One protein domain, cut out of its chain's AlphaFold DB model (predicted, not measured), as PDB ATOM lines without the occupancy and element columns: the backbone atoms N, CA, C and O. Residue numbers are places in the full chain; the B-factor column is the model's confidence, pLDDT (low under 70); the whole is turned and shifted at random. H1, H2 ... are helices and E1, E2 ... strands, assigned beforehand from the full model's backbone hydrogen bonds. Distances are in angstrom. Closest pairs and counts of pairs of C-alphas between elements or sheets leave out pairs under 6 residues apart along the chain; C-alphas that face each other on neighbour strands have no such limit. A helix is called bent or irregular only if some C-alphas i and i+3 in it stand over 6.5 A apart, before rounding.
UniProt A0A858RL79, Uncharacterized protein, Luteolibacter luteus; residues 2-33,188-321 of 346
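This is residues 2 to 33 and 188 to 321 of the 346 residues of an uncharacterized protein of Luteolibacter luteus (UniProt A0A858RL79). One helix, H4, lies in the middle, between a small four-stranded sheet with H5 packed beside it and a crossed group of helices in which H1 and H2 pack across H3. A small hairpin, E3 and E4, lies apart from that sheet. There are 166 printed residues, with five named helices and six named strands in the order H1 H2 E1 E2 H3 E3 E4 H4 E5 H5 E6; the larger sheet runs E2 E1 E5 E6 and is mixed. The class is mixed, helices and strands, with under half of the residues in named elements. The whole is compact, with a radius of gyration of the C-alphas of 16.1 A, and spans 50 by 37 by 34 A.

Begin at the inner strands E1, residues 190 to 192, and E5, residues 282 to 286: they are parallel, with N 283 and O 190 at 2.8 A. On one edge E2, residues 214 to 217, is antiparallel to E1, a hairpin, with N 191 and O 216 at 2.9 A. On the other edge E6, residues 310 to 313, is parallel to E5, with N 284 and O 310 at 2.8 A. E5, H5 (residues 295 to 305) and E6 form a strand-helix-strand unit, two parallel neighbour strands with a helix between, and its crossover is right-handed. H5 only grazes the sheet, with residues 299 to 305. H4, residues 264 to 278, only grazes it with residues 274 to 278. H4 and H5 only just touch, with 3 pairs of C-alphas within 8 A, the closest those of Ala 278 and Cys 302, 5.4 A. Next look at the hub, H3, residues 223 to 235, which touches H4 at a steep tilt of 53 degrees, the C-alphas of Leu 226 and Ala 272 being closest at 6.7 A. H1, residues 12 to 21, touches H3 about perpendicular, at 78 degrees, closest at the C-alphas of Tyr 18 and Ala 229, 5.4 A. H2, residues 24 to 33, touches H3 at a steep tilt of 68 degrees, only just short of about perpendicular, closest at the C-alphas of Tyr 30 and Ser 228, 5.2 A. The helix packing is mostly crossed. E3, residues 242 to 244, and E4, residues 251 to 253, form an antiparallel hairpin, with N 252 and O 243 at 2.8 A. In H1, H3 and H5 every O i to N i+4 pair is within hydrogen-bond range; H2 has 5 of 6 and H4 8 of 11.

Find C-alpha 12 at (36.491, -56.521, -28.213), where H1 begins. H4 starts at C-alpha 264, (50.145, -69.932, -24.209), and runs 20.0 A; it is irregular, but only just, with C-alphas 271 and 274 6.8 A apart. H3 is 18.2 A long, H5 15.3 A, H2 15.2 A and E5 12.3 A. E6 ends at C-alpha 313, (33.730, -87.675, -38.035).

The C-alphas farthest apart, those of Ser 23 and Pro 317, are 51.1 A apart. Residues 34 to 187 are cut out, and C-alphas 33 and 188 stand 31.0 A apart across the cut. Of the links printed whole, E1 to E2 is long; in it residues 199 to 200 pair antiparallel with residues 204 to 205. The mean pLDDT of the printed part is 88.3, and it is under 70 at residue 2, residues 200 to 202 and residues 314 to 321.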
ATOM      1  N   SER A   2      26.034 -68.939 -23.238       68.56
ATOM      2  CA  SER A   2      27.193 -68.660 -24.091       68.56
ATOM      3  C   SER A   2      28.430 -69.413 -23.598       68.56
ATOM      4  O   SER A   2      28.670 -69.479 -22.393       68.56
ATOM      5  N   LEU A   3      29.261 -69.932 -24.509       74.50
ATOM      6  CA  LEU A   3      30.590 -70.476 -24.186       74.50
ATOM      7  C   LEU A   3      31.446 -69.473 -23.389       74.50
ATOM      8  O   LEU A   3      32.273 -69.873 -22.568       74.50
ATOM      9  N   TYR A   4      31.185 -68.177 -23.571       77.00
ATOM     10  CA  TYR A   4      31.828 -67.066 -22.866       77.00
ATOM     11  C   TYR A   4      31.561 -67.052 -21.355       77.00
ATOM     12  O   TYR A   4      32.322 -66.458 -20.598       77.00
ATOM     13  N   GLU A   5      30.512 -67.729 -20.883       83.56
ATOM     14  CA  GLU A   5      30.256 -67.891 -19.446       83.56
ATOM     15  C   GLU A   5      31.251 -68.868 -18.795       83.56
ATOM     16  O   GLU A   5      31.472 -68.816 -17.579       83.56
ATOM     17  N   TYR A   6      31.852 -69.753 -19.601       86.94
ATOM     18  CA  TYR A   6      32.649 -70.890 -19.147       86.94
ATOM     19  C   TYR A   6      34.130 -70.780 -19.492       86.94
ATOM     20  O   TYR A   6      34.955 -71.322 -18.752       86.94
ATOM     21  N   LEU A   7      34.485 -70.094 -20.579       89.50
ATOM     22  CA  LEU A   7      35.864 -69.958 -21.039       89.50
ATOM     23  C   LEU A   7      36.360 -68.508 -20.955       89.50
ATOM     24  O   LEU A   7      35.591 -67.582 -21.205       89.50
ATOM     25  N   PRO A   8      37.654 -68.301 -20.658       91.56
ATOM     26  CA  PRO A   8      38.327 -67.028 -20.880       91.56
ATOM     27  C   PRO A   8      38.126 -66.481 -22.294       91.56
ATOM     28  O   PRO A   8      38.226 -67.232 -23.264       91.56
ATOM     29  N   LEU A   9      37.900 -65.172 -22.405       93.81
ATOM     30  CA  LEU A   9      37.672 -64.490 -23.675       93.81
ATOM     31  C   LEU A   9      38.434 -63.164 -23.712       93.81
ATOM     32  O   LEU A   9      38.299 -62.345 -22.805       93.81
ATOM     33  N   LEU A  10      39.190 -62.945 -24.788       96.31
ATOM     34  CA  LEU A  10      39.718 -61.633 -25.139       96.31
ATOM     35  C   LEU A  10      38.630 -60.869 -25.903       96.31
ATOM     36  O   LEU A  10      38.508 -60.998 -27.129       96.31
ATOM     37  N   THR A  11      37.808 -60.130 -25.159       95.31
ATOM     38  CA  THR A  11      36.658 -59.401 -25.707       95.31
ATOM     39  C   THR A  11      37.096 -58.208 -26.554       95.31
ATOM     40  O   THR A  11      38.226 -57.726 -26.430       95.31
ATOM     41  N   ASP A  12      36.206 -57.713 -27.411       95.56
ATOM     42  CA  ASP A  12      36.491 -56.521 -28.213       95.56
ATOM     43  C   ASP A  12      36.643 -55.267 -27.346       95.56
ATOM     44  O   ASP A  12      37.410 -54.378 -27.701       95.56
ATOM     45  N   GLU A  13      36.014 -55.215 -26.167       96.69
ATOM     46  CA  GLU A  13      36.237 -54.145 -25.189       96.69
ATOM     47  C   GLU A  13      37.669 -54.161 -24.648       96.69
ATOM     48  O   GLU A  13      38.274 -53.101 -24.519       96.69
ATOM     49  N   ILE A  14      38.245 -55.340 -24.378       97.19
ATOM     50  CA  ILE A  14      39.650 -55.448 -23.947       97.19
ATOM     51  C   ILE A  14      40.589 -55.013 -25.079       97.19
ATOM     52  O   ILE A  14      41.571 -54.308 -24.839       97.19
ATOM     53  N   VAL A  15      40.286 -55.403 -26.321       98.00
ATOM     54  CA  VAL A  15      41.067 -54.992 -27.499       98.00
ATOM     55  C   VAL A  15      40.971 -53.476 -27.724       98.00
ATOM     56  O   VAL A  15      41.986 -52.834 -27.985       98.00
ATOM     57  N   ALA A  16      39.786 -52.885 -27.575       98.00
ATOM     58  CA  ALA A  16      39.585 -51.441 -27.676       98.00
ATOM     59  C   ALA A  16      40.284 -50.682 -26.536       98.00
ATOM     60  O   ALA A  16      40.910 -49.653 -26.787       98.00
ATOM     61  N   ALA A  17      40.243 -51.213 -25.309       98.00
ATOM     62  CA  ALA A  17      40.958 -50.651 -24.167       98.00
ATOM     63  C   ALA A  17      42.474 -50.647 -24.405       98.00
ATOM     64  O   ALA A  17      43.132 -49.651 -24.116       98.00
ATOM     65  N   TYR A  18      43.035 -51.698 -25.012       98.00
ATOM     66  CA  TYR A  18      44.439 -51.686 -25.431       98.00
ATOM     67  C   TYR A  18      44.735 -50.534 -26.408       98.00
ATOM     68  O   TYR A  18      45.734 -49.829 -26.251       98.00
ATOM     69  N   ASP A  19      43.866 -50.280 -27.388       97.06
ATOM     70  CA  ASP A  19      44.077 -49.184 -28.337       97.06
ATOM     71  C   ASP A  19      44.055 -47.806 -27.665       97.06
ATOM     72  O   ASP A  19      44.900 -46.963 -27.995       97.06
ATOM     73  N   SER A  20      43.123 -47.575 -26.737       97.50
ATOM     74  CA  SER A  20      42.925 -46.271 -26.097       97.50
ATOM     75  C   SER A  20      43.799 -46.022 -24.868       97.50
ATOM     76  O   SER A  20      44.143 -44.872 -24.602       97.50
ATOM     77  N   GLU A  21      44.148 -47.064 -24.113       97.94
ATOM     78  CA  GLU A  21      44.773 -46.943 -22.788       97.94
ATOM     79  C   GLU A  21      46.227 -47.423 -22.749       97.94
ATOM     80  O   GLU A  21      46.984 -46.982 -21.881       97.94
ATOM     81  N   ALA A  22      46.660 -48.307 -23.661       97.56
ATOM     82  CA  ALA A  22      48.049 -48.754 -23.666       97.56
ATOM     83  C   ALA A  22      48.986 -47.599 -24.045       97.56
ATOM     84  O   ALA A  22      48.814 -46.936 -25.075       97.56
ATOM     85  N   SER A  23      50.009 -47.387 -23.217       97.81
ATOM     86  CA  SER A  23      51.031 -46.374 -23.474       97.81
ATOM     87  C   SER A  23      51.787 -46.665 -24.783       97.81
ATOM     88  O   SER A  23      51.867 -47.823 -25.206       97.81
ATOM     89  N   PRO A  24      52.390 -45.655 -25.436       97.38
ATOM     90  CA  PRO A  24      53.284 -45.894 -26.572       97.38
ATOM     91  C   PRO A  24      54.380 -46.925 -26.259       97.38
ATOM     92  O   PRO A  24      54.668 -47.779 -27.095       97.38
ATOM     93  N   ASP A  25      54.916 -46.901 -25.036       97.31
ATOM     94  CA  ASP A  25      55.933 -47.849 -24.572       97.31
ATOM     95  C   ASP A  25      55.387 -49.277 -24.439       97.31
ATOM     96  O   ASP A  25      56.062 -50.222 -24.841       97.31
ATOM     97  N   ASP A  26      54.155 -49.460 -23.947       96.25
ATOM     98  CA  ASP A  26      53.488 -50.769 -23.959       96.25
ATOM     99  C   ASP A  26      53.352 -51.298 -25.390       96.25
ATOM    100  O   ASP A  26      53.708 -52.445 -25.664       96.25
ATOM    101  N   LYS A  27      52.875 -50.460 -26.318       96.00
ATOM    102  CA  LYS A  27      52.668 -50.858 -27.717       96.00
ATOM    103  C   LYS A  27      53.981 -51.265 -28.383       96.00
ATOM    104  O   LYS A  27      54.024 -52.288 -29.067       96.00
ATOM    105  N   LEU A  28      55.054 -50.506 -28.156       95.44
ATOM    106  CA  LEU A  28      56.398 -50.851 -28.628       95.44
ATOM    107  C   LEU A  28      56.887 -52.164 -28.007       95.44
ATOM    108  O   LEU A  28      57.334 -53.054 -28.729       95.44
ATOM    109  N   ARG A  29      56.751 -52.310 -26.684       94.19
ATOM    110  CA  ARG A  29      57.203 -53.488 -25.935       94.19
ATOM    111  C   ARG A  29      56.560 -54.778 -26.435       94.19
ATOM    112  O   ARG A  29      57.279 -55.739 -26.687       94.19
ATOM    113  N   TYR A  30      55.238 -54.818 -26.595       93.25
ATOM    114  CA  TYR A  30      54.572 -56.049 -27.034       93.25
ATOM    115  C   TYR A  30      54.796 -56.339 -28.515       93.25
ATOM    116  O   TYR A  30      55.024 -57.494 -28.876       93.25
ATOM    117  N   ASN A  31      54.811 -55.309 -29.368       91.50
ATOM    118  CA  ASN A  31      55.066 -55.497 -30.796       91.50
ATOM    119  C   ASN A  31      56.482 -56.018 -31.077       91.50
ATOM    120  O   ASN A  31      56.653 -56.785 -32.026       91.50
ATOM    121  N   ALA A  32      57.467 -55.683 -30.233       92.19
ATOM    122  CA  ALA A  32      58.849 -56.143 -30.374       92.19
ATOM    123  C   ALA A  32      58.976 -57.680 -30.449       92.19
ATOM    124  O   ALA A  32      59.873 -58.196 -31.115       92.19
ATOM    125  N   HIS A  33      58.055 -58.435 -29.834       90.50
ATOM    126  CA  HIS A  33      58.047 -59.903 -29.887       90.50
ATOM    127  C   HIS A  33      57.701 -60.489 -31.265       90.50
ATOM    128  O   HIS A  33      57.938 -61.678 -31.500       90.50
ATOM    129  N   LEU A 188      33.298 -72.301 -45.776       95.81
ATOM    130  CA  LEU A 188      33.571 -72.155 -44.345       95.81
ATOM    131  C   LEU A 188      34.840 -71.328 -44.114       95.81
ATOM    132  O   LEU A 188      35.798 -71.404 -44.881       95.81
ATOM    133  N   GLY A 189      34.848 -70.549 -43.035       95.69
ATOM    134  CA  GLY A 189      35.925 -69.630 -42.681       95.69
ATOM    135  C   GLY A 189      37.131 -70.289 -42.024       95.69
ATOM    136  O   GLY A 189      38.243 -69.770 -42.133       95.69
ATOM    137  N   SER A 190      36.935 -71.414 -41.328       97.38
ATOM    138  CA  SER A 190      38.025 -72.175 -40.709       97.38
ATOM    139  C   SER A 190      37.726 -73.664 -40.538       97.38
ATOM    140  O   SER A 190      36.575 -74.102 -40.571       97.38
ATOM    141  N   TRP A 191      38.769 -74.466 -40.329       97.19
ATOM    142  CA  TRP A 191      38.652 -75.832 -39.830       97.19
ATOM    143  C   TRP A 191      39.536 -76.035 -38.606       97.19
ATOM    144  O   TRP A 191      40.576 -75.396 -38.454       97.19
ATOM    145  N   ARG A 192      39.134 -76.965 -37.737       94.19
ATOM    146  CA  ARG A 192      39.848 -77.262 -36.490       94.19
ATOM    147  C   ARG A 192      39.766 -78.731 -36.105       94.19
ATOM    148  O   ARG A 192      38.814 -79.431 -36.456       94.19
ATOM    149  N   ALA A 193      40.720 -79.155 -35.287       92.06
ATOM    150  CA  ALA A 193      40.620 -80.356 -34.473       92.06
ATOM    151  C   ALA A 193      40.697 -79.949 -32.989       92.06
ATOM    152  O   ALA A 193      41.734 -79.427 -32.571       92.06
ATOM    153  N   PRO A 194      39.631 -80.136 -32.191       89.81
ATOM    154  CA  PRO A 194      39.684 -79.844 -30.762       89.81
ATOM    155  C   PRO A 194      40.673 -80.764 -30.028       89.81
ATOM    156  O   PRO A 194      40.754 -81.957 -30.331       89.81
ATOM    157  N   SER A 195      41.383 -80.232 -29.027       84.69
ATOM    158  CA  SER A 195      42.155 -81.027 -28.061       84.69
ATOM    159  C   SER A 195      41.309 -81.264 -26.816       84.69
ATOM    160  O   SER A 195      40.857 -80.333 -26.152       84.69
ATOM    161  N   ILE A 196      41.049 -82.532 -26.517       75.25
ATOM    162  CA  ILE A 196      39.855 -82.942 -25.758       75.25
ATOM    163  C   ILE A 196      40.243 -83.472 -24.373       75.25
ATOM    164  O   ILE A 196      39.625 -84.368 -23.807       75.25
ATOM    165  N   LEU A 197      41.324 -82.920 -23.828       75.56
ATOM    166  CA  LEU A 197      41.774 -83.196 -22.475       75.56
ATOM    167  C   LEU A 197      41.126 -82.174 -21.544       75.56
ATOM    168  O   LEU A 197      41.661 -81.087 -21.384       75.56
ATOM    169  N   ASP A 198      39.990 -82.500 -20.921       73.62
ATOM    170  CA  ASP A 198      39.302 -81.557 -20.017       73.62
ATOM    171  C   ASP A 198      40.229 -81.063 -18.894       73.62
ATOM    172  O   ASP A 198      40.241 -79.876 -18.558       73.62
ATOM    173  N   PHE A 199      41.072 -81.962 -18.375       71.56
ATOM    174  CA  PHE A 199      42.035 -81.674 -17.319       71.56
ATOM    175  C   PHE A 199      43.403 -82.309 -17.587       71.56
ATOM    176  O   PHE A 199      43.494 -83.446 -18.047       71.56
ATOM    177  N   ARG A 200      44.472 -81.589 -17.223       69.25
ATOM    178  CA  ARG A 200      45.834 -82.131 -17.052       69.25
ATOM    179  C   ARG A 200      46.136 -82.381 -15.570       69.25
ATOM    180  O   ARG A 200      45.334 -82.044 -14.691       69.25
ATOM    181  N   GLU A 201      47.309 -82.959 -15.299       65.19
ATOM    182  CA  GLU A 201      47.864 -83.114 -13.950       65.19
ATOM    183  C   GLU A 201      47.652 -81.848 -13.099       65.19
ATOM    184  O   GLU A 201      47.799 -80.715 -13.565       65.19
ATOM    185  N   GLY A 202      47.229 -82.038 -11.847       66.25
ATOM    186  CA  GLY A 202      46.915 -80.929 -10.941       66.25
ATOM    187  C   GLY A 202      45.565 -80.239 -11.186       66.25
ATOM    188  O   GLY A 202      45.356 -79.147 -10.665       66.25
ATOM    189  N   ARG A 203      44.638 -80.853 -11.944       77.69
ATOM    190  CA  ARG A 203      43.275 -80.333 -12.215       77.69
ATOM    191  C   ARG A 203      43.267 -78.966 -12.914       77.69
ATOM    192  O   ARG A 203      42.391 -78.141 -12.666       77.69
ATOM    193  N   ARG A 204      44.234 -78.720 -13.800       79.25
ATOM    194  CA  ARG A 204      44.237 -77.528 -14.664       79.25
ATOM    195  C   ARG A 204      43.345 -77.759 -15.874       79.25
ATOM    196  O   ARG A 204      43.495 -78.780 -16.548       79.25
ATOM    197  N   PHE A 205      42.458 -76.810 -16.159       84.44
ATOM    198  CA  PHE A 205      41.573 -76.866 -17.321       84.44
ATOM    199  C   PHE A 205      42.401 -76.886 -18.612       84.44
ATOM    200  O   PHE A 205      43.276 -76.038 -18.798       84.44
ATOM    201  N   SER A 206      42.166 -77.875 -19.475       85.62
ATOM    202  CA  SER A 206      43.021 -78.141 -20.642       85.62
ATOM    203  C   SER A 206      42.261 -78.366 -21.952       85.62
ATOM    204  O   SER A 206      42.909 -78.601 -22.971       85.62
ATOM    205  N   TYR A 207      40.926 -78.257 -21.961       89.81
ATOM    206  CA  TYR A 207      40.160 -78.348 -23.203       89.81
ATOM    207  C   TYR A 207      40.594 -77.230 -24.156       89.81
ATOM    208  O   TYR A 207      40.730 -76.075 -23.740       89.81
ATOM    209  N   ARG A 208      40.826 -77.575 -25.427       90.00
ATOM    210  CA  ARG A 208      41.128 -76.625 -26.502       90.00
ATOM    211  C   ARG A 208      40.100 -76.771 -27.611       90.00
ATOM    212  O   ARG A 208      40.080 -77.815 -28.262       90.00
ATOM    213  N   PRO A 209      39.322 -75.717 -27.903       90.88
ATOM    214  CA  PRO A 209      38.475 -75.689 -29.088       90.88
ATOM    215  C   PRO A 209      39.283 -75.912 -30.375       90.88
ATOM    216  O   PRO A 209      38.790 -76.515 -31.323       90.88
ATOM    217  N   MET A 210      40.537 -75.456 -30.410       91.25
ATOM    218  CA  MET A 210      41.431 -75.551 -31.560       91.25
ATOM    219  C   MET A 210      42.820 -75.982 -31.090       91.25
ATOM    220  O   MET A 210      43.395 -75.343 -30.211       91.25
ATOM    221  N   ALA A 211      43.347 -77.076 -31.642       89.62
ATOM    222  CA  ALA A 211      44.714 -77.503 -31.369       89.62
ATOM    223  C   ALA A 211      45.717 -76.548 -32.033       89.62
ATOM    224  O   ALA A 211      45.646 -76.309 -33.239       89.62
ATOM    225  N   GLY A 212      46.690 -76.051 -31.261       88.88
ATOM    226  CA  GLY A 212      47.769 -75.213 -31.800       88.88
ATOM    227  C   GLY A 212      48.620 -75.927 -32.849       88.88
ATOM    228  O   GLY A 212      49.181 -75.281 -33.737       88.88
ATOM    229  N   SER A 213      48.632 -77.259 -32.790       91.06
ATOM    230  CA  SER A 213      49.393 -78.112 -33.690       91.06
ATOM    231  C   SER A 213      48.862 -78.156 -35.110       91.06
ATOM    232  O   SER A 213      49.642 -78.422 -36.014       91.06
ATOM    233  N   MET A 214      47.566 -77.925 -35.348       94.00
ATOM    234  CA  MET A 214      47.026 -77.923 -36.707       94.00
ATOM    235  C   MET A 214      45.634 -77.300 -36.805       94.00
ATOM    236  O   MET A 214      44.722 -77.656 -36.057       94.00
ATOM    237  N   TRP A 215      45.459 -76.425 -37.790       96.69
ATOM    238  CA  TRP A 215      44.173 -75.858 -38.203       96.69
ATOM    239  C   TRP A 215      44.358 -75.088 -39.517       96.69
ATOM    240  O   TRP A 215      45.472 -74.974 -40.036       96.69
ATOM    241  N   GLY A 216      43.278 -74.551 -40.070       97.31
ATOM    242  CA  GLY A 216      43.364 -73.664 -41.223       97.31
ATOM    243  C   GLY A 216      42.177 -72.726 -41.322       97.31
ATOM    244  O   GLY A 216      41.158 -72.930 -40.663       97.31
ATOM    245  N   ALA A 217      42.333 -71.679 -42.122       97.56
ATOM    246  CA  ALA A 217      41.333 -70.642 -42.302       97.56
ATOM    247  C   ALA A 217      41.415 -69.981 -43.676       97.56
ATOM    248  O   ALA A 217      42.453 -69.997 -44.335       97.56
ATOM    249  N   SER A 218      40.301 -69.385 -44.081       94.94
ATOM    250  CA  SER A 218      40.192 -68.409 -45.168       94.94
ATOM    251  C   SER A 218      39.917 -66.997 -44.632       94.94
ATOM    252  O   SER A 218      40.206 -66.014 -45.312       94.94
ATOM    253  N   ALA A 219      39.389 -66.881 -43.407       88.06
ATOM    254  CA  ALA A 219      39.165 -65.602 -42.740       88.06
ATOM    255  C   ALA A 219      40.480 -64.983 -42.240       88.06
ATOM    256  O   ALA A 219      41.372 -65.686 -41.768       88.06
ATOM    257  N   ARG A 220      40.577 -63.653 -42.307       91.31
ATOM    258  CA  ARG A 220      41.736 -62.877 -41.841       91.31
ATOM    259  C   ARG A 220      41.432 -62.229 -40.503       91.31
ATOM    260  O   ARG A 220      40.311 -61.777 -40.289       91.31
ATOM    261  N   LEU A 221      42.441 -62.124 -39.643       95.12
ATOM    262  CA  LEU A 221      42.345 -61.429 -38.358       95.12
ATOM    263  C   LEU A 221      43.541 -60.491 -38.168       95.12
ATOM    264  O   LEU A 221      44.624 -60.752 -38.685       95.12
ATOM    265  N   GLU A 222      43.361 -59.436 -37.373       95.25
ATOM    266  CA  GLU A 222      44.435 -58.525 -36.948       95.25
ATOM    267  C   GLU A 222      45.298 -59.184 -35.854       95.25
ATOM    268  O   GLU A 222      45.269 -58.793 -34.684       95.25
ATOM    269  N   VAL A 223      46.021 -60.254 -36.193       96.06
ATOM    270  CA  VAL A 223      46.690 -61.126 -35.213       96.06
ATOM    271  C   VAL A 223      47.699 -60.381 -34.344       96.06
ATOM    272  O   VAL A 223      47.717 -60.607 -33.137       96.06
ATOM    273  N   ARG A 224      48.502 -59.470 -34.900       95.81
ATOM    274  CA  ARG A 224      49.456 -58.649 -34.136       95.81
ATOM    275  C   ARG A 224      48.743 -57.800 -33.096       95.81
ATOM    276  O   ARG A 224      49.166 -57.763 -31.944       95.81
ATOM    277  N   LYS A 225      47.630 -57.169 -33.476       96.06
ATOM    278  CA  LYS A 225      46.804 -56.379 -32.558       96.06
ATOM    279  C   LYS A 225      46.229 -57.254 -31.447       96.06
ATOM    280  O   LYS A 225      46.364 -56.916 -30.274       96.06
ATOM    281  N   LEU A 226      45.636 -58.393 -31.811       97.62
ATOM    282  CA  LEU A 226      45.067 -59.344 -30.855       97.62
ATOM    283  C   LEU A 226      46.126 -59.875 -29.887       97.62
ATOM    284  O   LEU A 226      45.859 -59.978 -28.695       97.62
ATOM    285  N   LEU A 227      47.327 -60.178 -30.375       96.31
ATOM    286  CA  LEU A 227      48.438 -60.639 -29.551       96.31
ATOM    287  C   LEU A 227      48.930 -59.565 -28.587       96.31
ATOM    288  O   LEU A 227      49.084 -59.843 -27.401       96.31
ATOM    289  N   SER A 228      49.148 -58.342 -29.063       96.62
ATOM    290  CA  SER A 228      49.610 -57.257 -28.198       96.62
ATOM    291  C   SER A 228      48.562 -56.891 -27.143       96.62
ATOM    292  O   SER A 228      48.911 -56.734 -25.973       96.62
ATOM    293  N   ALA A 229      47.274 -56.867 -27.508       97.56
ATOM    294  CA  ALA A 229      46.178 -56.704 -26.553       97.56
ATOM    295  C   ALA A 229      46.108 -57.867 -25.548       97.56
ATOM    296  O   ALA A 229      45.931 -57.640 -24.354       97.56
ATOM    297  N   PHE A 230      46.297 -59.106 -26.007       96.88
ATOM    298  CA  PHE A 230      46.324 -60.297 -25.159       96.88
ATOM    299  C   PHE A 230      47.450 -60.246 -24.118       96.88
ATOM    300  O   PHE A 230      47.198 -60.503 -22.938       96.88
ATOM    301  N   LEU A 231      48.673 -59.885 -24.519       95.12
ATOM    302  CA  LEU A 231      49.804 -59.740 -23.598       95.12
ATOM    303  C   LEU A 231      49.572 -58.593 -22.612       95.12
ATOM    304  O   LEU A 231      49.738 -58.779 -21.407       95.12
ATOM    305  N   TRP A 232      49.103 -57.445 -23.108       96.75
ATOM    306  CA  TRP A 232      48.775 -56.288 -22.278       96.75
ATOM    307  C   TRP A 232      47.720 -56.592 -21.217       96.75
ATOM    308  O   TRP A 232      47.907 -56.243 -20.050       96.75
ATOM    309  N   ALA A 233      46.647 -57.278 -21.612       96.00
ATOM    310  CA  ALA A 233      45.573 -57.684 -20.719       96.00
ATOM    311  C   ALA A 233      46.028 -58.749 -19.712       96.00
ATOM    312  O   ALA A 233      45.630 -58.694 -18.548       96.00
ATOM    313  N   SER A 234      46.873 -59.693 -20.137       93.25
ATOM    314  CA  SER A 234      47.393 -60.759 -19.271       93.25
ATOM    315  C   SER A 234      48.311 -60.212 -18.176       93.25
ATOM    316  O   SER A 234      48.196 -60.627 -17.030       93.25
ATOM    317  N   GLU A 235      49.184 -59.248 -18.487       92.56
ATOM    318  CA  GLU A 235      50.062 -58.614 -17.487       92.56
ATOM    319  C   GLU A 235      49.314 -57.729 -16.475       92.56
ATOM    320  O   GLU A 235      49.862 -57.392 -15.427       92.56
ATOM    321  N   ARG A 236      48.082 -57.323 -16.794       93.88
ATOM    322  CA  ARG A 236      47.255 -56.415 -15.982       93.88
ATOM    323  C   ARG A 236      46.066 -57.108 -15.322       93.88
ATOM    324  O   ARG A 236      45.186 -56.425 -14.806       93.88
ATOM    325  N   ASP A 237      46.018 -58.438 -15.371       92.81
ATOM    326  CA  ASP A 237      44.912 -59.249 -14.853       92.81
ATOM    327  C   ASP A 237      43.525 -58.849 -15.415       92.81
ATOM    328  O   ASP A 237      42.492 -59.060 -14.779       92.81
ATOM    329  N   LEU A 238      43.480 -58.291 -16.633       93.81
ATOM    330  CA  LEU A 238      42.236 -57.914 -17.321       93.81
ATOM    331  C   LEU A 238      41.581 -59.106 -18.035       93.81
ATOM    332  O   LEU A 238      40.391 -59.075 -18.348       93.81
ATOM    333  N   LEU A 239      42.351 -60.167 -18.286       92.44
ATOM    334  CA  LEU A 239      41.886 -61.410 -18.894       92.44
ATOM    335  C   LEU A 239      41.781 -62.513 -17.835       92.44
ATOM    336  O   LEU A 239      42.768 -62.880 -17.196       92.44
ATOM    337  N   SER A 240      40.592 -63.107 -17.683       91.56
ATOM    338  CA  SER A 240      40.414 -64.252 -16.779       91.56
ATOM    339  C   SER A 240      41.331 -65.406 -17.185       91.56
ATOM    340  O   SER A 240      41.189 -65.977 -18.256       91.56
ATOM    341  N   CYS A 241      42.209 -65.846 -16.289       91.81
ATOM    342  CA  CYS A 241      43.019 -67.051 -16.494       91.81
ATOM    343  C   CYS A 241      42.327 -68.326 -15.974       91.81
ATOM    344  O   CYS A 241      42.986 -69.322 -15.662       91.81
ATOM    345  N   ARG A 242      40.994 -68.299 -15.817       92.31
ATOM    346  CA  ARG A 242      40.202 -69.388 -15.227       92.31
ATOM    347  C   ARG A 242      39.015 -69.772 -16.104       92.31
ATOM    348  O   ARG A 242      38.285 -68.899 -16.562       92.31
ATOM    349  N   ALA A 243      38.783 -71.073 -16.246       90.31
ATOM    350  CA  ALA A 243      37.597 -71.638 -16.884       90.31
ATOM    351  C   ALA A 243      36.638 -72.214 -15.833       90.31
ATOM    352  O   ALA A 243      37.083 -72.724 -14.801       90.31
ATOM    353  N   LYS A 244      35.330 -72.147 -16.081       90.50
ATOM    354  CA  LYS A 244      34.295 -72.764 -15.237       90.50
ATOM    355  C   LYS A 244      33.882 -74.110 -15.808       90.50
ATOM    356  O   LYS A 244      33.871 -74.292 -17.023       90.50
ATOM    357  N   LEU A 245      33.548 -75.057 -14.939       85.44
ATOM    358  CA  LEU A 245      32.922 -76.302 -15.375       85.44
ATOM    359  C   LEU A 245      31.497 -76.033 -15.880       85.44
ATOM    360  O   LEU A 245      30.770 -75.266 -15.253       85.44
ATOM    361  N   PRO A 246      31.059 -76.685 -16.966       83.19
ATOM    362  CA  PRO A 246      29.663 -76.651 -17.370       83.19
ATOM    363  C   PRO A 246      28.764 -77.097 -16.217       83.19
ATOM    364  O   PRO A 246      29.070 -78.079 -15.534       83.19
ATOM    365  N   PHE A 247      27.655 -76.385 -16.009       79.19
ATOM    366  CA  PHE A 247      26.633 -76.736 -15.014       79.19
ATOM    367  C   PHE A 247      27.132 -76.732 -13.550       79.19
ATOM    368  O   PHE A 247      26.546 -77.388 -12.687       79.19
ATOM    369  N   ASN A 248      28.227 -76.013 -13.261       80.25
ATOM    370  CA  ASN A 248      28.818 -75.884 -11.929       80.25
ATOM    371  C   ASN A 248      29.601 -74.560 -11.783       80.25
ATOM    372  O   ASN A 248      30.394 -74.207 -12.646       80.25
ATOM    373  N   ASP A 249      29.487 -73.873 -10.644       82.06
ATOM    374  CA  ASP A 249      30.241 -72.637 -10.359       82.06
ATOM    375  C   ASP A 249      31.743 -72.844 -10.065       82.06
ATOM    376  O   ASP A 249      32.493 -71.889  -9.841       82.06
ATOM    377  N   ARG A 250      32.232 -74.090 -10.059       87.62
ATOM    378  CA  ARG A 250      33.656 -74.394  -9.871       87.62
ATOM    379  C   ARG A 250      34.484 -73.859 -11.033       87.62
ATOM    380  O   ARG A 250      34.302 -74.258 -12.181       87.62
ATOM    381  N   SER A 251      35.471 -73.035 -10.691       90.19
ATOM    382  CA  SER A 251      36.477 -72.528 -11.622       90.19
ATOM    383  C   SER A 251      37.832 -73.200 -11.420       90.19
ATOM    384  O   SER A 251      38.238 -73.485 -10.291       90.19
ATOM    385  N   PHE A 252      38.559 -73.394 -12.513       90.75
ATOM    386  CA  PHE A 252      39.889 -73.989 -12.545       90.75
ATOM    387  C   PHE A 252      40.851 -73.070 -13.292       90.75
ATOM    388  O   PHE A 252      40.444 -72.433 -14.263       90.75
ATOM    389  N   PRO A 253      42.125 -72.993 -12.873       91.94
ATOM    390  CA  PRO A 253      43.134 -72.292 -13.652       91.94
ATOM    391  C   PRO A 253      43.302 -72.970 -15.016       91.94
ATOM    392  O   PRO A 253      43.398 -74.201 -15.105       91.94
ATOM    393  N   SER A 254      43.349 -72.159 -16.066       91.00
ATOM    394  CA  SER A 254      43.599 -72.620 -17.426       91.00
ATOM    395  C   SER A 254      45.064 -73.021 -17.586       91.00
ATOM    396  O   SER A 254      45.980 -72.298 -17.192       91.00
ATOM    397  N   HIS A 255      45.306 -74.194 -18.166       89.00
ATOM    398  CA  HIS A 255      46.644 -74.593 -18.587       89.00
ATOM    399  C   HIS A 255      47.165 -73.611 -19.644       89.00
ATOM    400  O   HIS A 255      46.399 -73.185 -20.506       89.00
ATOM    401  N   GLY A 256      48.453 -73.269 -19.581       87.81
ATOM    402  CA  GLY A 256      49.096 -72.394 -20.560       87.81
ATOM    403  C   GLY A 256      48.733 -70.912 -20.468       87.81
ATOM    404  O   GLY A 256      49.117 -70.172 -21.348       87.81
ATOM    405  N   ALA A 257      48.035 -70.440 -19.432       90.75
ATOM    406  CA  ALA A 257      47.655 -69.022 -19.344       90.75
ATOM    407  C   ALA A 257      48.803 -68.066 -18.952       90.75
ATOM    408  O   ALA A 257      48.626 -66.853 -18.982       90.75
ATOM    409  N   ALA A 258      49.971 -68.588 -18.564       88.19
ATOM    410  CA  ALA A 258      51.108 -67.779 -18.133       88.19
ATOM    411  C   ALA A 258      52.077 -67.518 -19.291       88.19
ATOM    412  O   ALA A 258      52.541 -68.450 -19.942       88.19
ATOM    413  N   TRP A 259      52.439 -66.257 -19.517       87.12
ATOM    414  CA  TRP A 259      53.515 -65.897 -20.437       87.12
ATOM    415  C   TRP A 259      54.900 -66.084 -19.782       87.12
ATOM    416  O   TRP A 259      55.054 -65.755 -18.599       87.12
ATOM    417  N   PRO A 260      55.939 -66.539 -20.515       86.44
ATOM    418  CA  PRO A 260      55.961 -67.102 -21.875       86.44
ATOM    419  C   PRO A 260      55.898 -68.651 -21.876       86.44
ATOM    420  O   PRO A 260      56.633 -69.318 -22.618       86.44
ATOM    421  N   ASP A 261      55.081 -69.239 -20.997       84.75
ATOM    422  CA  ASP A 261      55.090 -70.677 -20.713       84.75
ATOM    423  C   ASP A 261      54.430 -71.510 -21.828       84.75
ATOM    424  O   ASP A 261      53.736 -71.021 -22.721       84.75
ATOM    425  N   TYR A 262      54.644 -72.826 -21.775       85.94
ATOM    426  CA  TYR A 262      54.034 -73.763 -22.713       85.94
ATOM    427  C   TYR A 262      52.499 -73.765 -22.633       85.94
ATOM    428  O   TYR A 262      51.921 -73.829 -21.546       85.94
ATOM    429  N   GLY A 263      51.859 -73.782 -23.806       88.31
ATOM    430  CA  GLY A 263      50.404 -73.778 -23.973       88.31
ATOM    431  C   GLY A 263      49.787 -72.381 -24.084       88.31
ATOM    432  O   GLY A 263      48.565 -72.279 -24.183       88.31
ATOM    433  N   ILE A 264      50.603 -71.321 -24.060       91.31
ATOM    434  CA  ILE A 264      50.145 -69.932 -24.209       91.31
ATOM    435  C   ILE A 264      49.613 -69.613 -25.603       91.31
ATOM    436  O   ILE A 264      48.677 -68.832 -25.727       91.31
ATOM    437  N   ASP A 265      50.131 -70.265 -26.640       92.38
ATOM    438  CA  ASP A 265      49.585 -70.188 -27.996       92.38
ATOM    439  C   ASP A 265      48.181 -70.803 -28.065       92.38
ATOM    440  O   ASP A 265      47.273 -70.207 -28.626       92.38
ATOM    441  N   GLU A 266      47.959 -71.956 -27.433       92.56
ATOM    442  CA  GLU A 266      46.648 -72.592 -27.374       92.56
ATOM    443  C   GLU A 266      45.667 -71.789 -26.516       92.56
ATOM    444  O   GLU A 266      44.473 -71.734 -26.815       92.56
ATOM    445  N   PHE A 267      46.155 -71.158 -25.444       94.00
ATOM    446  CA  PHE A 267      45.354 -70.244 -24.639       94.00
ATOM    447  C   PHE A 267      44.978 -68.990 -25.444       94.00
ATOM    448  O   PHE A 267      43.814 -68.591 -25.445       94.00
ATOM    449  N   PHE A 268      45.907 -68.424 -26.214       95.75
ATOM    450  CA  PHE A 268      45.628 -67.339 -27.153       95.75
ATOM    451  C   PHE A 268      44.640 -67.767 -28.251       95.75
ATOM    452  O   PHE A 268      43.656 -67.070 -28.499       95.75
ATOM    453  N   LEU A 269      44.821 -68.945 -28.855       95.31
ATOM    454  CA  LEU A 269      43.893 -69.492 -29.846       95.31
ATOM    455  C   LEU A 269      42.482 -69.620 -29.275       95.31
ATOM    456  O   LEU A 269      41.525 -69.219 -29.925       95.31
ATOM    457  N   MET A 270      42.352 -70.150 -28.060       94.31
ATOM    458  CA  MET A 270      41.064 -70.313 -27.392       94.31
ATOM    459  C   MET A 270      40.399 -68.971 -27.066       94.31
ATOM    460  O   MET A 270      39.193 -68.839 -27.254       94.31
ATOM    461  N   THR A 271      41.162 -68.002 -26.558       94.75
ATOM    462  CA  THR A 271      40.606 -66.744 -26.035       94.75
ATOM    463  C   THR A 271      40.421 -65.661 -27.091       94.75
ATOM    464  O   THR A 271      39.527 -64.834 -26.940       94.75
ATOM    465  N   ALA A 272      41.240 -65.638 -28.144       95.88
ATOM    466  CA  ALA A 272      41.276 -64.541 -29.108       95.88
ATOM    467  C   ALA A 272      40.896 -64.967 -30.532       95.88
ATOM    468  O   ALA A 272      40.093 -64.291 -31.175       95.88
ATOM    469  N   ILE A 273      41.448 -66.077 -31.030       96.12
ATOM    470  CA  ILE A 273      41.303 -66.470 -32.443       96.12
ATOM    471  C   ILE A 273      40.013 -67.255 -32.680       96.12
ATOM    472  O   ILE A 273      39.219 -66.898 -33.546       96.12
ATOM    473  N   PHE A 274      39.778 -68.307 -31.896       95.38
ATOM    474  CA  PHE A 274      38.638 -69.205 -32.053       95.38
ATOM    475  C   PHE A 274      37.278 -68.484 -32.057       95.38
ATOM    476  O   PHE A 274      36.508 -68.738 -32.984       95.38
ATOM    477  N   PRO A 275      36.971 -67.574 -31.109       94.50
ATOM    478  CA  PRO A 275      35.678 -66.890 -31.081       94.50
ATOM    479  C   PRO A 275      35.396 -66.103 -32.362       94.50
ATOM    480  O   PRO A 275      34.287 -66.157 -32.877       94.50
ATOM    481  N   ARG A 276      36.425 -65.448 -32.912       95.25
ATOM    482  CA  ARG A 276      36.331 -64.633 -34.130       95.25
ATOM    483  C   ARG A 276      36.220 -65.499 -35.382       95.25
ATOM    484  O   ARG A 276      35.403 -65.235 -36.252       95.25
ATOM    485  N   LEU A 277      36.980 -66.594 -35.458       95.25
ATOM    486  CA  LEU A 277      36.846 -67.546 -36.567       95.25
ATOM    487  C   LEU A 277      35.492 -68.276 -36.567       95.25
ATOM    488  O   LEU A 277      35.035 -68.693 -37.630       95.25
ATOM    489  N   ALA A 278      34.835 -68.411 -35.409       95.00
ATOM    490  CA  ALA A 278      33.518 -69.037 -35.310       95.00
ATOM    491  C   ALA A 278      32.414 -68.257 -36.037       95.00
ATOM    492  O   ALA A 278      31.465 -68.868 -36.524       95.00
ATOM    493  N   GLU A 279      32.562 -66.940 -36.175       95.06
ATOM    494  CA  GLU A 279      31.622 -66.072 -36.900       95.06
ATOM    495  C   GLU A 279      31.641 -66.309 -38.417       95.06
ATOM    496  O   GLU A 279      30.703 -65.945 -39.122       95.06
ATOM    497  N   HIS A 280      32.686 -66.965 -38.925       95.44
ATOM    498  CA  HIS A 280      32.855 -67.261 -40.346       95.44
ATOM    499  C   HIS A 280      32.528 -68.718 -40.707       95.44
ATOM    500  O   HIS A 280      32.767 -69.141 -41.835       95.44
ATOM    501  N   GLY A 281      32.000 -69.501 -39.765       96.00
ATOM    502  CA  GLY A 281      31.685 -70.913 -39.968       96.00
ATOM    503  C   GLY A 281      32.904 -71.817 -39.814       96.00
ATOM    504  O   GLY A 281      33.993 -71.541 -40.324       96.00
ATOM    505  N   ILE A 282      32.718 -72.923 -39.091       96.81
ATOM    506  CA  ILE A 282      33.804 -73.847 -38.744       96.81
ATOM    507  C   ILE A 282      33.515 -75.267 -39.222       96.81
ATOM    508  O   ILE A 282      32.479 -75.841 -38.891       96.81
ATOM    509  N   LEU A 283      34.488 -75.884 -39.893       97.06
ATOM    510  CA  LEU A 283      34.571 -77.331 -40.080       97.06
ATOM    511  C   LEU A 283      35.266 -77.977 -38.872       97.06
ATOM    512  O   LEU A 283      36.488 -77.903 -38.713       97.06
ATOM    513  N   THR A 284      34.497 -78.642 -38.013       95.69
ATOM    514  CA  THR A 284      35.035 -79.334 -36.835       95.69
ATOM    515  C   THR A 284      35.312 -80.805 -37.152       95.69
ATOM    516  O   THR A 284      34.400 -81.569 -37.471       95.69
ATOM    517  N   LEU A 285      36.578 -81.211 -37.034       93.81
ATOM    518  CA  LEU A 285      37.021 -82.591 -37.233       93.81
ATOM    519  C   LEU A 285      37.031 -83.336 -35.893       93.81
ATOM    520  O   LEU A 285      37.849 -83.038 -35.021       93.81
ATOM    521  N   LEU A 286      36.152 -84.327 -35.729       90.38
ATOM    522  CA  LEU A 286      36.092 -85.165 -34.526       90.38
ATOM    523  C   LEU A 286      36.530 -86.601 -34.825       90.38
ATOM    524  O   LEU A 286      36.379 -87.098 -35.940       90.38
ATOM    525  N   THR A 287      37.031 -87.295 -33.804       83.50
ATOM    526  CA  THR A 287      37.296 -88.742 -33.866       83.50
ATOM    527  C   THR A 287      36.211 -89.498 -33.101       83.50
ATOM    528  O   THR A 287      35.596 -88.953 -32.188       83.50
ATOM    529  N   GLY A 288      35.990 -90.785 -33.385       76.12
ATOM    530  CA  GLY A 288      34.998 -91.579 -32.636       76.12
ATOM    531  C   GLY A 288      35.270 -91.676 -31.121       76.12
ATOM    532  O   GLY A 288      34.350 -91.905 -30.330       76.12
ATOM    533  N   LYS A 289      36.526 -91.453 -30.704       77.69
ATOM    534  CA  LYS A 289      36.991 -91.504 -29.306       77.69
ATOM    535  C   LYS A 289      36.934 -90.153 -28.584       77.69
ATOM    536  O   LYS A 289      37.237 -90.083 -27.400       77.69
ATOM    537  N   THR A 290      36.540 -89.092 -29.275       77.00
ATOM    538  CA  THR A 290      36.431 -87.739 -28.735       77.00
ATOM    539  C   THR A 290      35.424 -87.676 -27.575       77.00
ATOM    540  O   THR A 290      34.248 -87.992 -27.764       77.00
ATOM    541  N   ARG A 291      35.865 -87.270 -26.373       80.38
ATOM    542  CA  ARG A 291      35.023 -87.135 -25.167       80.38
ATOM    543  C   ARG A 291      35.446 -85.927 -24.322       80.38
ATOM    544  O   ARG A 291      36.544 -85.939 -23.789       80.38
ATOM    545  N   SER A 292      34.572 -84.929 -24.176       87.19
ATOM    546  CA  SER A 292      34.746 -83.777 -23.273       87.19
ATOM    547  C   SER A 292      33.390 -83.266 -22.792       87.19
ATOM    548  O   SER A 292      32.416 -83.316 -23.547       87.19
ATOM    549  N   CYS A 293      33.331 -82.746 -21.564       86.44
ATOM    550  CA  CYS A 293      32.147 -82.049 -21.052       86.44
ATOM    551  C   CYS A 293      31.925 -80.660 -21.683       86.44
ATOM    552  O   CYS A 293      30.809 -80.149 -21.635       86.44
ATOM    553  N   TYR A 294      32.950 -80.075 -22.309       88.62
ATOM    554  CA  TYR A 294      32.888 -78.781 -22.997       88.62
ATOM    555  C   TYR A 294      32.499 -78.899 -24.469       88.62
ATOM    556  O   TYR A 294      31.965 -77.946 -25.029       88.62
ATOM    557  N   LEU A 295      32.723 -80.061 -25.090       89.56
ATOM    558  CA  LEU A 295      32.464 -80.252 -26.516       89.56
ATOM    559  C   LEU A 295      31.022 -79.897 -26.932       89.56
ATOM    560  O   LEU A 295      30.879 -79.210 -27.938       89.56
ATOM    561  N   PRO A 296      29.952 -80.284 -26.206       90.00
ATOM    562  CA  PRO A 296      28.596 -79.883 -26.585       90.00
ATOM    563  C   PRO A 296      28.392 -78.361 -26.596       90.00
ATOM    564  O   PRO A 296      27.786 -77.849 -27.531       90.00
ATOM    565  N   LEU A 297      28.938 -77.644 -25.603       90.25
ATOM    566  CA  LEU A 297      28.854 -76.179 -25.526       90.25
ATOM    567  C   LEU A 297      29.658 -75.504 -26.637       90.25
ATOM    568  O   LEU A 297      29.232 -74.498 -27.192       90.25
ATOM    569  N   ASP A 298      30.823 -76.057 -26.955       92.19
ATOM    570  CA  ASP A 298      31.669 -75.593 -28.048       92.19
ATOM    571  C   ASP A 298      30.956 -75.745 -29.407       92.19
ATOM    572  O   ASP A 298      30.884 -74.806 -30.197       92.19
ATOM    573  N   ILE A 299      30.331 -76.901 -29.654       91.94
ATOM    574  CA  ILE A 299      29.517 -77.122 -30.855       91.94
ATOM    575  C   ILE A 299      28.306 -76.180 -30.903       91.94
ATOM    576  O   ILE A 299      28.021 -75.610 -31.958       91.94
ATOM    577  N   GLU A 300      27.594 -76.007 -29.787       92.06
ATOM    578  CA  GLU A 300      26.468 -75.070 -29.699       92.06
ATOM    579  C   GLU A 300      26.918 -73.640 -30.013       92.06
ATOM    580  O   GLU A 300      26.262 -72.948 -30.790       92.06
ATOM    581  N   PHE A 301      28.073 -73.230 -29.486       93.00
ATOM    582  CA  PHE A 301      28.668 -71.930 -29.761       93.00
ATOM    583  C   PHE A 301      28.982 -71.735 -31.244       93.00
ATOM    584  O   PHE A 301      28.551 -70.736 -31.811       93.00
ATOM    585  N   CYS A 302      29.644 -72.691 -31.904       93.75
ATOM    586  CA  CYS A 302      29.904 -72.585 -33.343       93.75
ATOM    587  C   CYS A 302      28.613 -72.452 -34.158       93.75
ATOM    588  O   CYS A 302      28.547 -71.609 -35.048       93.75
ATOM    589  N   ASN A 303      27.584 -73.244 -33.841       92.06
ATOM    590  CA  ASN A 303      26.295 -73.192 -34.538       92.06
ATOM    591  C   ASN A 303      25.539 -71.879 -34.292       92.06
ATOM    592  O   ASN A 303      24.790 -71.428 -35.160       92.06
ATOM    593  N   TRP A 304      25.698 -71.284 -33.107       93.25
ATOM    594  CA  TRP A 304      25.112 -69.988 -32.784       93.25
ATOM    595  C   TRP A 304      25.837 -68.842 -33.496       93.25
ATOM    596  O   TRP A 304      25.167 -67.993 -34.083       93.25
ATOM    597  N   SER A 305      27.175 -68.850 -33.496       93.00
ATOM    598  CA  SER A 305      27.995 -67.844 -34.180       93.00
ATOM    599  C   SER A 305      27.826 -67.891 -35.700       93.00
ATOM    600  O   SER A 305      27.769 -66.847 -36.341       93.00
ATOM    601  N   CYS A 306      27.706 -69.088 -36.282       94.56
ATOM    602  CA  CYS A 306      27.456 -69.277 -37.708       94.56
ATOM    603  C   CYS A 306      26.737 -70.611 -37.954       94.56
ATOM    604  O   CYS A 306      27.270 -71.689 -37.670       94.56
ATOM    605  N   LYS A 307      25.522 -70.544 -38.513       94.06
ATOM    606  CA  LYS A 307      24.640 -71.709 -38.720       94.06
ATOM    607  C   LYS A 307      25.179 -72.698 -39.752       94.06
ATOM    608  O   LYS A 307      24.744 -73.845 -39.785       94.06
ATOM    609  N   GLU A 308      26.098 -72.244 -40.593       93.94
ATOM    610  CA  GLU A 308      26.781 -73.017 -41.622       93.94
ATOM    611  C   GLU A 308      27.900 -73.897 -41.039       93.94
ATOM    612  O   GLU A 308      28.374 -74.807 -41.720       93.94
ATOM    613  N   SER A 309      28.303 -73.674 -39.778       95.19
ATOM    614  CA  SER A 309      29.265 -74.524 -39.072       95.19
ATOM    615  C   SER A 309      28.869 -76.000 -39.142       95.19
ATOM    616  O   SER A 309      27.702 -76.371 -39.022       95.19
ATOM    617  N   THR A 310      29.858 -76.871 -39.332       94.00
ATOM    618  CA  THR A 310      29.612 -78.292 -39.573       94.00
ATOM    619  C   THR A 310      30.593 -79.192 -38.839       94.00
ATOM    620  O   THR A 310      31.693 -78.794 -38.447       94.00
ATOM    621  N   ILE A 311      30.193 -80.448 -38.662       92.38
ATOM    622  CA  ILE A 311      30.978 -81.477 -37.985       92.38
ATOM    623  C   ILE A 311      31.181 -82.637 -38.945       92.38
ATOM    624  O   ILE A 311      30.231 -83.125 -39.554       92.38
ATOM    625  N   THR A 312      32.409 -83.135 -39.013       88.88
ATOM    626  CA  THR A 312      32.705 -84.406 -39.670       88.88
ATOM    627  C   THR A 312      33.441 -85.343 -38.724       88.88
ATOM    628  O   THR A 312      34.332 -84.943 -37.968       88.88
ATOM    629  N   TYR A 313      33.054 -86.615 -38.765       82.06
ATOM    630  CA  TYR A 313      33.730 -87.675 -38.035       82.06
ATOM    631  C   TYR A 313      34.810 -88.259 -38.930       82.06
ATOM    632  O   TYR A 313      34.535 -89.025 -39.854       82.06
ATOM    633  N   ARG A 314      36.062 -87.908 -38.649       67.31
ATOM    634  CA  ARG A 314      37.195 -88.500 -39.346       67.31
ATOM    635  C   ARG A 314      37.496 -89.847 -38.694       67.31
ATOM    636  O   ARG A 314      37.951 -89.911 -37.550       67.31
ATOM    637  N   MET A 315      37.266 -90.938 -39.425       47.62
ATOM    638  CA  MET A 315      37.918 -92.214 -39.123       47.62
ATOM    639  C   MET A 315      39.396 -92.060 -39.485       47.62
ATOM    640  O   MET A 315      39.802 -92.319 -40.612       47.62
ATOM    641  N   VAL A 316      40.197 -91.521 -38.571       47.12
ATOM    642  CA  VAL A 316      41.649 -91.453 -38.756       47.12
ATOM    643  C   VAL A 316      42.195 -92.874 -38.567       47.12
ATOM    644  O   VAL A 316      41.938 -93.452 -37.505       47.12
ATOM    645  N   PRO A 317      42.953 -93.462 -39.514       38.81
ATOM    646  CA  PRO A 317      43.935 -94.456 -39.113       38.81
ATOM    647  C   PRO A 317      44.933 -93.688 -38.250       38.81
ATOM    648  O   PRO A 317      45.557 -92.752 -38.745       38.81
ATOM    649  N   LEU A 318      44.973 -93.985 -36.946       31.47
ATOM    650  CA  LEU A 318      45.911 -93.372 -36.006       31.47
ATOM    651  C   LEU A 318      47.285 -93.258 -36.682       31.47
ATOM    652  O   LEU A 318      47.910 -94.284 -36.940       31.47
ATOM    653  N   MET A 319      47.757 -92.040 -36.968       32.81
ATOM    654  CA  MET A 319      49.193 -91.873 -37.130       32.81
ATOM    655  C   MET A 319      49.791 -92.128 -35.755       32.81
ATOM    656  O   MET A 319      49.432 -91.491 -34.762       32.81
ATOM    657  N   LEU A 320      50.595 -93.180 -35.741       31.64
ATOM    658  CA  LEU A 320      51.293 -93.740 -34.610       31.64
ATOM    659  C   LEU A 320      52.184 -92.672 -33.977       31.64
ATOM    660  O   LEU A 320      52.803 -91.857 -34.660       31.64
ATOM    661  N   THR A 321      52.263 -92.723 -32.655       31.31
ATOM    662  CA  THR A 321      53.391 -92.192 -31.895       31.31
ATOM    663  C   THR A 321      54.715 -92.579 -32.572       31.31
ATOM    664  O   THR A 321      54.862 -93.746 -32.952       31.31
TER     665      THR A 321